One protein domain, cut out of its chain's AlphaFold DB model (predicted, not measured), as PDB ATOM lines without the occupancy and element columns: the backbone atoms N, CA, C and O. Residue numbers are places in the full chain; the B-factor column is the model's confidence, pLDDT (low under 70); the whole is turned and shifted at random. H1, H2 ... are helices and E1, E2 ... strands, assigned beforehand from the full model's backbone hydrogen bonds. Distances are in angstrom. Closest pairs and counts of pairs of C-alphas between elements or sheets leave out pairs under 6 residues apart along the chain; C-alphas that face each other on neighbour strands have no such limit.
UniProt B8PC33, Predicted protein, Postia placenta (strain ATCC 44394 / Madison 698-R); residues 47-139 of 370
ATOM      1  N   ALA A  47     -46.998 -19.311  26.188       95.56
ATOM      2  CA  ALA A  47     -46.199 -20.039  27.161       95.56
ATOM      3  C   ALA A  47     -46.567 -21.529  27.157       95.56
ATOM      4  O   ALA A  47     -47.746 -21.874  27.155       95.56
ATOM      5  N   MET A  48     -45.572 -22.412  27.187       96.44
ATOM      6  CA  MET A  48     -45.775 -23.861  27.245       96.44
ATOM      7  C   MET A  48     -44.924 -24.457  28.355       96.44
ATOM      8  O   MET A  48     -43.768 -24.081  28.497       96.44
ATOM      9  N   SER A  49     -45.466 -25.396  29.122       96.56
ATOM     10  CA  SER A  49     -44.718 -26.130  30.144       96.56
ATOM     11  C   SER A  49     -44.676 -27.612  29.814       96.56
ATOM     12  O   SER A  49     -45.702 -28.168  29.427       96.56
ATOM     13  N   PHE A  50     -43.527 -28.242  30.026       96.81
ATOM     14  CA  PHE A  50     -43.341 -29.678  29.888       96.81
ATOM     15  C   PHE A  50     -42.969 -30.280  31.238       96.81
ATOM     16  O   PHE A  50     -42.054 -29.789  31.902       96.81
ATOM     17  N   ILE A  51     -43.677 -31.339  31.629       95.75
ATOM     18  CA  ILE A  51     -43.380 -32.129  32.837       95.75
ATOM     19  C   ILE A  51     -42.778 -33.500  32.503       95.75
ATOM     20  O   ILE A  51     -42.267 -34.190  33.384       95.75
ATOM     21  N   SER A  52     -42.845 -33.930  31.238       95.44
ATOM     22  CA  SER A  52     -42.376 -35.253  30.822       95.44
ATOM     23  C   SER A  52     -41.890 -35.296  29.371       95.44
ATOM     24  O   SER A  52     -42.152 -34.396  28.570       95.44
ATOM     25  N   THR A  53     -41.165 -36.362  29.022       96.19
ATOM     26  CA  THR A  53     -40.623 -36.551  27.669       96.19
ATOM     27  C   THR A  53     -41.746 -36.789  26.666       96.19
ATOM     28  O   THR A  53     -41.706 -36.268  25.556       96.19
ATOM     29  N   GLU A  54     -42.793 -37.495  27.078       96.81
ATOM     30  CA  GLU A  54     -43.956 -37.812  26.250       96.81
ATOM     31  C   GLU A  54     -44.713 -36.544  25.835       96.81
ATOM     32  O   GLU A  54     -45.240 -36.471  24.726       96.81
ATOM     33  N   GLU A  55     -44.763 -35.520  26.695       96.50
ATOM     34  CA  GLU A  55     -45.368 -34.228  26.346       96.50
ATOM     35  C   GLU A  55     -44.564 -33.483  25.284       96.50
ATOM     36  O   GLU A  55     -45.139 -32.990  24.314       96.50
ATOM     37  N   VAL A  56     -43.237 -33.455  25.434       96.94
ATOM     38  CA  VAL A  56     -42.312 -32.905  24.432       96.94
ATOM     39  C   VAL A  56     -42.471 -33.660  23.109       96.94
ATOM     40  O   VAL A  56     -42.492 -33.059  22.031       96.94
ATOM     41  N   GLU A  57     -42.619 -34.984  23.171       96.44
ATOM     42  CA  GLU A  57     -42.718 -35.833  21.991       96.44
ATOM     43  C   GLU A  57     -44.053 -35.740  21.255       96.44
ATOM     44  O   GLU A  57     -44.086 -35.905  20.028       96.44
ATOM     45  N   ARG A  58     -45.131 -35.428  21.981       96.44
ATOM     46  CA  ARG A  58     -46.470 -35.211  21.424       96.44
ATOM     47  C   ARG A  58     -46.505 -34.045  20.445       96.44
ATOM     48  O   ARG A  58     -47.302 -34.055  19.517       96.44
ATOM     49  N   ILE A  59     -45.635 -33.052  20.624       96.19
ATOM     50  CA  ILE A  59     -45.591 -31.870  19.768       96.19
ATOM     51  C   ILE A  59     -45.128 -32.250  18.365       96.19
ATOM     52  O   ILE A  59     -43.954 -32.563  18.127       96.19
ATOM     53  N   ARG A  60     -46.038 -32.185  17.401       94.06
ATOM     54  CA  ARG A  60     -45.748 -32.559  16.024       94.06
ATOM     55  C   ARG A  60     -45.027 -31.415  15.334       94.06
ATOM     56  O   ARG A  60     -45.479 -30.276  15.297       94.06
ATOM     57  N   LEU A  61     -43.862 -31.742  14.793       88.19
ATOM     58  CA  LEU A  61     -43.082 -30.840  13.963       88.19
ATOM     59  C   LEU A  61     -43.242 -31.275  12.519       88.19
ATOM     60  O   LEU A  61     -42.971 -32.434  12.204       88.19
ATOM     61  N   GLN A  62     -43.611 -30.352  11.633       83.19
ATOM     62  CA  GLN A  62     -43.603 -30.674  10.211       83.19
ATOM     63  C   GLN A  62     -42.201 -31.031   9.711       83.19
ATOM     64  O   GLN A  62     -41.179 -30.503  10.174       83.19
ATOM     65  N   VAL A  63     -42.184 -31.946   8.739       75.12
ATOM     66  CA  VAL A  63     -40.981 -32.404   8.047       75.12
ATOM     67  C   VAL A  63     -40.399 -31.236   7.234       75.12
ATOM     68  O   VAL A  63     -41.153 -30.536   6.552       75.12
ATOM     69  N   PRO A  64     -39.075 -30.996   7.291       67.88
ATOM     70  CA  PRO A  64     -38.421 -30.000   6.448       67.88
ATOM     71  C   PRO A  64     -38.734 -30.255   4.965       67.88
ATOM     72  O   PRO A  64     -38.516 -31.362   4.482       67.88
ATOM     73  N   GLY A  65     -39.246 -29.247   4.253       71.19
ATOM     74  CA  GLY A  65     -39.561 -29.337   2.816       71.19
ATOM     75  C   GLY A  65     -40.932 -28.784   2.424       71.19
ATOM     76  O   GLY A  65     -41.141 -28.441   1.265       71.19
ATOM     77  N   CYS A  66     -41.848 -28.619   3.379       69.19
ATOM     78  CA  CYS A  66     -43.092 -27.890   3.142       69.19
ATOM     79  C   CYS A  66     -42.840 -26.383   3.313       69.19
ATOM     80  O   CYS A  66     -42.609 -25.926   4.429       69.19
ATOM     81  N   GLU A  67     -42.917 -25.597   2.235       67.94
ATOM     82  CA  GLU A  67     -42.728 -24.125   2.224       67.94
ATOM     83  C   GLU A  67     -43.776 -23.324   3.033       67.94
ATOM     84  O   GLU A  67     -43.831 -22.095   2.969       67.94
ATOM     85  N   MET A  68     -44.648 -23.982   3.797       69.88
ATOM     86  CA  MET A  68     -45.709 -23.297   4.531       69.88
ATOM     87  C   MET A  68     -45.185 -22.594   5.787       69.88
ATOM     88  O   MET A  68     -44.217 -23.021   6.416       69.88
ATOM     89  N   ARG A  69     -45.873 -21.504   6.173       71.69
ATOM     90  CA  ARG A  69     -45.619 -20.784   7.429       71.69
ATOM     91  C   ARG A  69     -45.682 -21.762   8.598       71.69
ATOM     92  O   ARG A  69     -46.747 -22.285   8.919       71.69
ATOM     93  N   ARG A  70     -44.523 -21.985   9.208       85.50
ATOM     94  CA  ARG A  70     -44.346 -22.825  10.385       85.50
ATOM     95  C   ARG A  70     -44.607 -22.011  11.644       85.50
ATOM     96  O   ARG A  70     -44.188 -20.850  11.722       85.50
ATOM     97  N   TRP A  71     -45.235 -22.628  12.637       93.00
ATOM     98  CA  TRP A  71     -45.293 -22.030  13.958       93.00
ATOM     99  C   TRP A  71     -43.873 -21.905  14.515       93.00
ATOM    100  O   TRP A  71     -43.087 -22.854  14.503       93.00
ATOM    101  N   ARG A  72     -43.515 -20.707  14.982       93.69
ATOM    102  CA  ARG A  72     -42.154 -20.399  15.449       93.69
ATOM    103  C   ARG A  72     -41.882 -20.876  16.881       93.69
ATOM    104  O   ARG A  72     -40.796 -20.617  17.395       93.69
ATOM    105  N   GLY A  73     -42.836 -21.581  17.486       95.44
ATOM    106  CA  GLY A  73     -42.821 -21.983  18.888       95.44
ATOM    107  C   GLY A  73     -43.455 -20.938  19.814       95.44
ATOM    108  O   GLY A  73     -43.811 -19.845  19.359       95.44
ATOM    109  N   PRO A  74     -43.613 -21.281  21.103       96.62
ATOM    110  CA  PRO A  74     -44.067 -20.353  22.134       96.62
ATOM    111  C   PRO A  74     -42.967 -19.330  22.457       96.62
ATOM    112  O   PRO A  74     -41.792 -19.558  22.170       96.62
ATOM    113  N   GLN A  75     -43.339 -18.215  23.087       95.62
ATOM    114  CA  GLN A  75     -42.371 -17.225  23.569       95.62
ATOM    115  C   GLN A  75     -41.663 -17.704  24.842       95.62
ATOM    116  O   GLN A  75     -40.462 -17.497  25.017       95.62
ATOM    117  N   THR A  76     -42.421 -18.368  25.717       96.25
ATOM    118  CA  THR A  76     -41.944 -18.887  27.002       96.25
ATOM    119  C   THR A  76     -42.054 -20.405  27.041       96.25
ATOM    120  O   THR A  76     -43.094 -20.970  26.702       96.25
ATOM    121  N   VAL A  77     -40.995 -21.074  27.487       97.81
ATOM    122  CA  VAL A  77     -40.988 -22.517  27.738       97.81
ATOM    123  C   VAL A  77     -40.640 -22.778  29.196       97.81
ATOM    124  O   VAL A  77     -39.646 -22.263  29.691       97.81
ATOM    125  N   GLY A  78     -41.440 -23.600  29.866       97.12
ATOM    126  CA  GLY A  78     -41.176 -24.153  31.185       97.12
ATOM    127  C   GLY A  78     -40.809 -25.631  31.114       97.12
ATOM    128  O   GLY A  78     -41.430 -26.399  30.385       97.12
ATOM    129  N   ILE A  79     -39.810 -26.029  31.885       96.94
ATOM    130  CA  ILE A  79     -39.316 -27.394  32.041       96.94
ATOM    131  C   ILE A  79     -39.398 -27.709  33.529       96.94
ATOM    132  O   ILE A  79     -38.687 -27.117  34.340       96.94
ATOM    133  N   ASN A  80     -40.291 -28.614  33.897       95.94
ATOM    134  CA  ASN A  80     -40.622 -28.878  35.290       95.94
ATOM    135  C   ASN A  80     -40.204 -30.303  35.646       95.94
ATOM    136  O   ASN A  80     -40.709 -31.257  35.059       95.94
ATOM    137  N   GLY A  81     -39.303 -30.465  36.617       93.81
ATOM    138  CA  GLY A  81     -38.914 -31.797  37.090       93.81
ATOM    139  C   GLY A  81     -40.058 -32.507  37.806       93.81
ATOM    140  O   GLY A  81     -40.370 -33.656  37.506       93.81
ATOM    141  N   GLY A  82     -40.742 -31.816  38.708       87.56
ATOM    142  CA  GLY A  82     -41.875 -32.358  39.450       87.56
ATOM    143  C   GLY A  82     -42.893 -31.288  39.810       87.56
ATOM    144  O   GLY A  82     -42.688 -30.097  39.566       87.56
ATOM    145  N   ASN A  83     -44.006 -31.723  40.396       83.00
ATOM    146  CA  ASN A  83     -44.899 -30.811  41.099       83.00
ATOM    147  C   ASN A  83     -44.244 -30.385  42.426       83.00
ATOM    148  O   ASN A  83     -43.439 -31.131  42.981       83.00
ATOM    149  N   TRP A  84     -44.642 -29.240  42.982       75.94
ATOM    150  CA  TRP A  84     -44.103 -28.699  44.238       75.94
ATOM    151  C   TRP A  84     -44.205 -29.680  45.419       75.94
ATOM    152  O   TRP A  84     -43.400 -29.633  46.341       75.94
ATOM    153  N   ASN A  85     -45.167 -30.607  45.376       82.75
ATOM    154  CA  ASN A  85     -45.372 -31.614  46.423       82.75
ATOM    155  C   ASN A  85     -44.485 -32.858  46.277       82.75
ATOM    156  O   ASN A  85     -44.321 -33.610  47.235       82.75
ATOM    157  N   ASP A  86     -43.958 -33.109  45.079       82.06
ATOM    158  CA  ASP A  86     -43.253 -34.349  44.748       82.06
ATOM    159  C   ASP A  86     -41.733 -34.249  44.946       82.06
ATOM    160  O   ASP A  86     -41.023 -35.240  44.751       82.06
ATOM    161  N   GLY A  87     -41.244 -33.060  45.310       86.88
ATOM    162  CA  GLY A  87     -39.825 -32.732  45.371       86.88
ATOM    163  C   GLY A  87     -39.155 -32.699  43.995       86.88
ATOM    164  O   GLY A  87     -39.797 -32.785  42.943       86.88
ATOM    165  N   HIS A  88     -37.827 -32.582  44.007       89.25
ATOM    166  CA  HIS A  88     -37.017 -32.540  42.793       89.25
ATOM    167  C   HIS A  88     -37.047 -33.872  42.061       89.25
ATOM    168  O   HIS A  88     -36.729 -34.916  42.638       89.25
ATOM    169  N   ARG A  89     -37.315 -33.837  40.754       93.25
ATOM    170  CA  ARG A  89     -37.171 -35.025  39.902       93.25
ATOM    171  C   ARG A  89     -36.235 -34.770  38.724       93.25
ATOM    172  O   ARG A  89     -36.022 -33.615  38.345       93.25
ATOM    173  N   PRO A  90     -35.672 -35.837  38.133       93.38
ATOM    174  CA  PRO A  90     -34.890 -35.729  36.910       93.38
ATOM    175  C   PRO A  90     -35.671 -35.072  35.769       93.38
ATOM    176  O   PRO A  90     -36.872 -35.289  35.628       93.38
ATOM    177  N   ILE A  91     -34.969 -34.315  34.923       94.88
ATOM    178  CA  ILE A  91     -35.536 -33.602  33.763       94.88
ATOM    179  C   ILE A  91     -34.994 -34.128  32.417       94.88
ATOM    180  O   ILE A  91     -34.441 -33.355  31.632       94.88
ATOM    181  N   PRO A  92     -35.149 -35.427  32.086       94.50
ATOM    182  CA  PRO A  92     -34.677 -35.961  30.803       94.50
ATOM    183  C   PRO A  92     -35.347 -35.268  29.605       94.50
ATOM    184  O   PRO A  92     -34.748 -35.104  28.543       94.50
ATOM    185  N   HIS A  93     -36.569 -34.773  29.799       95.50
ATOM    186  CA  HIS A  93     -37.330 -34.054  28.788       95.50
ATOM    187  C   HIS A  93     -36.707 -32.708  28.386       95.50
ATOM    188  O   HIS A  93     -36.991 -32.235  27.287       95.50
ATOM    189  N   LEU A  94     -35.805 -32.122  29.190       95.69
ATOM    190  CA  LEU A  94     -35.011 -30.960  28.771       95.69
ATOM    191  C   LEU A  94     -34.113 -31.304  27.576       95.69
ATOM    192  O   LEU A  94     -34.029 -30.525  26.627       95.69
ATOM    193  N   ALA A  95     -33.459 -32.470  27.599       95.06
ATOM    194  CA  ALA A  95     -32.613 -32.913  26.492       95.06
ATOM    195  C   ALA A  95     -33.438 -33.187  25.235       95.06
ATOM    196  O   ALA A  95     -33.071 -32.751  24.139       95.06
ATOM    197  N   THR A  96     -34.583 -33.854  25.390       96.44
ATOM    198  CA  THR A  96     -35.512 -34.088  24.279       96.44
ATOM    199  C   THR A  96     -36.019 -32.766  23.710       96.44
ATOM    200  O   THR A  96     -36.017 -32.586  22.496       96.44
ATOM    201  N   PHE A  97     -36.383 -31.807  24.564       97.19
ATOM    202  CA  PHE A  97     -36.802 -30.472  24.147       97.19
ATOM    203  C   PHE A  97     -35.696 -29.764  23.353       97.19
ATOM    204  O   PHE A  97     -35.925 -29.332  22.219       97.19
ATOM    205  N   ALA A  98     -34.489 -29.689  23.917       96.12
ATOM    206  CA  ALA A  98     -33.375 -28.975  23.312       96.12
ATOM    207  C   ALA A  98     -33.012 -29.563  21.942       96.12
ATOM    208  O   ALA A  98     -32.976 -28.843  20.942       96.12
ATOM    209  N   SER A  99     -32.822 -30.882  21.876       96.00
ATOM    210  CA  SER A  99     -32.441 -31.579  20.641       96.00
ATOM    211  C   SER A  99     -33.526 -31.517  19.562       96.00
ATOM    212  O   SER A  99     -33.224 -31.344  18.377       96.00
ATOM    213  N   ARG A 100     -34.804 -31.619  19.950       95.50
ATOM    214  CA  ARG A 100     -35.927 -31.669  19.007       95.50
ATOM    215  C   ARG A 100     -36.290 -30.299  18.450       95.50
ATOM    216  O   ARG A 100     -36.632 -30.213  17.265       95.50
ATOM    217  N   PHE A 101     -36.233 -29.247  19.268       96.12
ATOM    218  CA  PHE A 101     -36.705 -27.910  18.887       96.12
ATOM    219  C   PHE A 101     -35.590 -26.884  18.666       96.12
ATOM    220  O   PHE A 101     -35.866 -25.822  18.101       96.12
ATOM    221  N   GLY A 102     -34.340 -27.197  19.022       94.25
ATOM    222  CA  GLY A 102     -33.190 -26.312  18.830       94.25
ATOM    223  C   GLY A 102     -33.042 -25.871  17.373       94.25
ATOM    224  O   GLY A 102     -32.902 -26.693  16.466       94.25
ATOM    225  N   GLY A 103     -33.115 -24.559  17.139       90.94
ATOM    226  CA  GLY A 103     -33.078 -23.946  15.805       90.94
ATOM    227  C   GLY A 103     -34.376 -24.069  14.993       90.94
ATOM    228  O   GLY A 103     -34.467 -23.524  13.894       90.94
ATOM    229  N   ARG A 104     -35.399 -24.760  15.514       92.69
ATOM    230  CA  ARG A 104     -36.724 -24.894  14.884       92.69
ATOM    231  C   ARG A 104     -37.761 -23.969  15.502       92.69
ATOM    232  O   ARG A 104     -38.703 -23.597  14.805       92.69
ATOM    233  N   TRP A 105     -37.581 -23.597  16.769       95.00
ATOM    234  CA  TRP A 105     -38.442 -22.659  17.491       95.00
ATOM    235  C   TRP A 105     -37.735 -21.323  17.753       95.00
ATOM    236  O   TRP A 105     -37.252 -21.075  18.856       95.00
ATOM    237  N   PRO A 106     -37.647 -20.445  16.738       93.38
ATOM    238  CA  PRO A 106     -36.942 -19.172  16.850       93.38
ATOM    239  C   PRO A 106     -37.711 -18.100  17.636       93.38
ATOM    240  O   PRO A 106     -37.267 -16.958  17.645       93.38
ATOM    241  N   ALA A 107     -38.881 -18.405  18.208       94.56
ATOM    242  CA  ALA A 107     -39.622 -17.476  19.064       94.56
ATOM    243  C   ALA A 107     -39.388 -17.705  20.567       94.56
ATOM    244  O   ALA A 107     -39.846 -16.890  21.358       94.56
ATOM    245  N   VAL A 108     -38.692 -18.777  20.966       95.50
ATOM    246  CA  VAL A 108     -38.447 -19.075  22.386       95.50
ATOM    247  C   VAL A 108     -37.384 -18.125  22.924       95.50
ATOM    248  O   VAL A 108     -36.192 -18.302  22.676       95.50
ATOM    249  N   GLU A 109     -37.840 -17.128  23.667       91.00
ATOM    250  CA  GLU A 109     -37.007 -16.086  24.268       91.00
ATOM    251  C   GLU A 109     -36.775 -16.340  25.757       91.00
ATOM    252  O   GLU A 109     -35.766 -15.907  26.314       91.00
ATOM    253  N   MET A 110     -37.696 -17.053  26.405       91.50
ATOM    254  CA  MET A 110     -37.696 -17.240  27.848       91.50
ATOM    255  C   MET A 110     -37.758 -18.726  28.202       91.50
ATOM    256  O   MET A 110     -38.682 -19.428  27.789       91.50
ATOM    257  N   LEU A 111     -36.788 -19.196  28.988       94.81
ATOM    258  CA  LEU A 111     -36.721 -20.572  29.480       94.81
ATOM    259  C   LEU A 111     -36.819 -20.593  31.006       94.81
ATOM    260  O   LEU A 111     -36.015 -19.971  31.696       94.81
ATOM    261  N   TRP A 112     -37.794 -21.329  31.523       94.81
ATOM    262  CA  TRP A 112     -37.996 -21.592  32.941       94.81
ATOM    263  C   TRP A 112     -37.643 -23.045  33.204       94.81
ATOM    264  O   TRP A 112     -38.133 -23.934  32.512       94.81
ATOM    265  N   ILE A 113     -36.815 -23.298  34.204       93.81
ATOM    266  CA  ILE A 113     -36.551 -24.646  34.696       93.81
ATOM    267  C   ILE A 113     -36.885 -24.643  36.180       93.81
ATOM    268  O   ILE A 113     -36.373 -23.800  36.917       93.81
ATOM    269  N   SER A 114     -37.770 -25.541  36.610       93.44
ATOM    270  CA  SER A 114     -38.219 -25.582  38.000       93.44
ATOM    271  C   SER A 114     -38.269 -26.985  38.597       93.44
ATOM    272  O   SER A 114     -38.512 -27.959  37.875       93.44
ATOM    273  N   ASN A 115     -38.073 -27.087  39.917       92.62
ATOM    274  CA  ASN A 115     -38.248 -28.318  40.705       92.62
ATOM    275  C   ASN A 115     -37.457 -29.503  40.127       92.62
ATOM    276  O   ASN A 115     -37.959 -30.625  39.996       92.62
ATOM    277  N   ALA A 116     -36.231 -29.230  39.684       91.94
ATOM    278  CA  ALA A 116     -35.481 -30.123  38.817       91.94
ATOM    279  C   ALA A 116     -34.223 -30.659  39.497       91.94
ATOM    280  O   ALA A 116     -33.469 -29.927  40.134       91.94
ATOM    281  N   MET A 117     -33.953 -31.943  39.295       91.69
ATOM    282  CA  MET A 117     -32.682 -32.564  39.641       91.69
ATOM    283  C   MET A 117     -31.897 -32.829  38.362       91.69
ATOM    284  O   MET A 117     -32.244 -33.695  37.560       91.69
ATOM    285  N   TRP A 118     -30.814 -32.090  38.162       88.00
ATOM    286  CA  TRP A 118     -29.938 -32.286  37.020       88.00
ATOM    287  C   TRP A 118     -28.944 -33.400  37.355       88.00
ATOM    288  O   TRP A 118     -27.965 -33.198  38.069       88.00
ATOM    289  N   GLN A 119     -29.199 -34.611  36.867       85.44
ATOM    290  CA  GLN A 119     -28.296 -35.737  37.090       85.44
ATOM    291  C   GLN A 119     -27.237 -35.799  35.990       85.44
ATOM    292  O   GLN A 119     -27.544 -35.679  34.807       85.44
ATOM    293  N   ALA A 120     -25.977 -36.011  36.374       77.56
ATOM    294  CA  ALA A 120     -24.878 -36.150  35.415       77.56
ATOM    295  C   ALA A 120     -25.000 -37.414  34.543       77.56
ATOM    296  O   ALA A 120     -24.433 -37.457  33.458       77.56
ATOM    297  N   ALA A 121     -25.714 -38.437  35.023       74.81
ATOM    298  CA  ALA A 121     -25.913 -39.695  34.306       74.81
ATOM    299  C   ALA A 121     -27.011 -39.613  33.232       74.81
ATOM    300  O   ALA A 121     -26.928 -40.319  32.232       74.81
ATOM    301  N   ASP A 122     -28.006 -38.744  33.425       67.19
ATOM    302  CA  ASP A 122     -29.208 -38.699  32.580       67.19
ATOM    303  C   ASP A 122     -29.068 -37.742  31.391       67.19
ATOM    304  O   ASP A 122     -29.849 -37.795  30.441       67.19
ATOM    305  N   LEU A 123     -28.093 -36.833  31.450       71.75
ATOM    306  CA  LEU A 123     -27.952 -35.736  30.505       71.75
ATOM    307  C   LEU A 123     -26.503 -35.650  30.027       71.75
ATOM    308  O   LEU A 123     -25.604 -35.316  30.801       71.75
ATOM    309  N   ASP A 124     -26.290 -35.864  28.727       88.38
ATOM    310  CA  ASP A 124     -25.093 -35.360  28.050       88.38
ATOM    311  C   ASP A 124     -25.173 -33.828  28.054       88.38
ATOM    312  O   ASP A 124     -25.749 -33.204  27.159       88.38
ATOM    313  N   ALA A 125     -24.668 -33.228  29.133       87.12
ATOM    314  CA  ALA A 125     -24.793 -31.803  29.393       87.12
ATOM    315  C   ALA A 125     -24.255 -30.975  28.221       87.12
ATOM    316  O   ALA A 125     -24.897 -30.009  27.819       87.12
ATOM    317  N   ASP A 126     -23.139 -31.387  27.618       88.50
ATOM    318  CA  ASP A 126     -22.529 -30.655  26.510       88.50
ATOM    319  C   ASP A 126     -23.405 -30.732  25.243       88.50
ATOM    320  O   ASP A 126     -23.525 -29.744  24.511       88.50
ATOM    321  N   ALA A 127     -24.082 -31.861  24.997       92.25
ATOM    322  CA  ALA A 127     -25.077 -31.954  23.928       92.25
ATOM    323  C   ALA A 127     -26.308 -31.077  24.190       92.25
ATOM    324  O   ALA A 127     -26.707 -30.320  23.303       92.25
ATOM    325  N   VAL A 128     -26.860 -31.129  25.407       93.50
ATOM    326  CA  VAL A 128     -28.019 -30.313  25.806       93.50
ATOM    327  C   VAL A 128     -27.698 -28.830  25.672       93.50
ATOM    328  O   VAL A 128     -28.474 -28.092  25.074       93.50
ATOM    329  N   PHE A 129     -26.541 -28.392  26.165       91.81
ATOM    330  CA  PHE A 129     -26.091 -27.008  26.061       91.81
ATOM    331  C   PHE A 129     -25.949 -26.577  24.603       91.81
ATOM    332  O   PHE A 129     -26.544 -25.584  24.192       91.81
ATOM    333  N   ARG A 130     -25.241 -27.354  23.780       93.19
ATOM    334  CA  ARG A 130     -25.093 -27.053  22.350       93.19
ATOM    335  C   ARG A 130     -26.444 -26.910  21.643       93.19
ATOM    336  O   ARG A 130     -26.583 -26.047  20.779       93.19
ATOM    337  N   ASP A 131     -27.420 -27.744  21.985       95.19
ATOM    338  CA  ASP A 131     -28.748 -27.677  21.381       95.19
ATOM    339  C   ASP A 131     -29.583 -26.510  21.945       95.19
ATOM    340  O   ASP A 131     -30.261 -25.827  21.173       95.19
ATOM    341  N   LEU A 132     -29.461 -26.195  23.242       94.06
ATOM    342  CA  LEU A 132     -30.053 -25.005  23.870       94.06
ATOM    343  C   LEU A 132     -29.483 -23.694  23.303       94.06
ATOM    344  O   LEU A 132     -30.215 -22.720  23.147       94.06
ATOM    345  N   ALA A 133     -28.207 -23.671  22.916       92.00
ATOM    346  CA  ALA A 133     -27.585 -22.508  22.279       92.00
ATOM    347  C   ALA A 133     -28.255 -22.122  20.950       92.00
ATOM    348  O   ALA A 133     -28.087 -21.002  20.478       92.00
ATOM    349  N   ARG A 134     -29.008 -23.035  20.322       93.56
ATOM    350  CA  ARG A 134     -29.715 -22.771  19.058       93.56
ATOM    351  C   ARG A 134     -31.026 -22.008  19.238       93.56
ATOM    352  O   ARG A 134     -31.663 -21.681  18.235       93.56
ATOM    353  N   PHE A 135     -31.463 -21.774  20.474       91.69
ATOM    354  CA  PHE A 135     -32.611 -20.922  20.760       91.69
ATOM    355  C   PHE A 135     -32.138 -19.495  21.058       91.69
ATOM    356  O   PHE A 135     -31.079 -19.322  21.665       91.69
ATOM    357  N   PRO A 136     -32.923 -18.470  20.698       90.06
ATOM    358  CA  PRO A 136     -32.640 -17.085  21.056       90.06
ATOM    359  C   PRO A 136     -33.079 -16.785  22.501       90.06
ATOM    360  O   PRO A 136     -33.806 -15.826  22.748       90.06
ATOM    361  N   ILE A 137     -32.665 -17.619  23.461       88.88
ATOM    362  CA  ILE A 137     -33.025 -17.445  24.872       88.88
ATOM    363  C   ILE A 137     -32.313 -16.200  25.399       88.88
ATOM    364  O   ILE A 137     -31.086 -16.130  25.435       88.88
ATOM    365  N   THR A 138     -33.105 -15.221  25.818       83.38
ATOM    366  CA  THR A 138     -32.643 -13.961  26.408       83.38
ATOM    367  C   THR A 138     -32.883 -13.906  27.909       83.38
ATOM    368  O   THR A 138     -32.216 -13.137  28.599       83.38
ATOM    369  N   VAL A 139     -33.804 -14.728  28.424       82.38
ATOM    370  CA  VAL A 139     -34.136 -14.789  29.848       82.38
ATOM    371  C   VAL A 139     -34.175 -16.242  30.314       82.38
ATOM    372  O   VAL A 139     -34.909 -17.065  29.764       82.38
TER     373      VAL A 139
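What this domain is: This is residues 47 to 139 of the 370 residues of the protein "Predicted protein" of Postia placenta (strain ATCC 44394 / Madison 698-R) (UniProt B8PC33). A small parallel sheet of three strands has H2 over one face, and H1 and H3 pack on either side of H2, the three helices in a row; residues 63 to 69 stick out as a free loop. The 93 printed residues run E1 H1 E2 H2 E3 H3, sheet order E1 E2 E3, class mixed, with under half in named elements. The whole is compact, radius of gyration of the C-alphas 13.4 A, yet elongated, 44 by 26 by 26 A.

How they stand to each other: Start at E1, residues 47 to 50; its parallel neighbour is E2, residues 76 to 80, with N 48 and O 76 at 2.9 A. E2's other parallel neighbour is E3, residues 110 to 117, with N 112 and O 77 at 2.8 A. H2, residues 92 to 101, is on the sheet at a height of 10.3 A, along the strands, at 12 degrees to E2 on the local plane. H1, residues 53 to 58, touches H2, closest C-alphas Thr 53 and His 93, 4.3 A, a shallow tilt of 34 degrees, only just short of steep, the same way. H3, residues 125 to 132, touches H2 at Ala 98 and Asp 131, closest C-alphas 5.2 A apart, a steep tilt of 40 degrees, the same way. H1 and H3 are apart. E1, H1, E2 and E2, H2, E3 are strand-helix-strand units, parallel neighbour strands with a helix between, both with right-handed crossovers. In H1, H2 and H3 every O i to N i+4 pair is within hydrogen-bond range.

Where its parts are: Find C-alpha 47 at (-46.199, -20.039, 27.161), where E1 begins. H2 spans 14.5 A; E3 spans 20.0 A and bends by 59 degrees at residue 114. H3 ends at C-alpha 132, (-30.053, -25.005, 23.870).

The domain as a whole: The C-alphas of Glu 67 and Asn 85, the two farthest apart, are 44.9 A apart. The printed part has no cut; the links H1 to E2 and E2 to H2 are long. Confidence is under 70 at residues 64, 66 to 68 and 122.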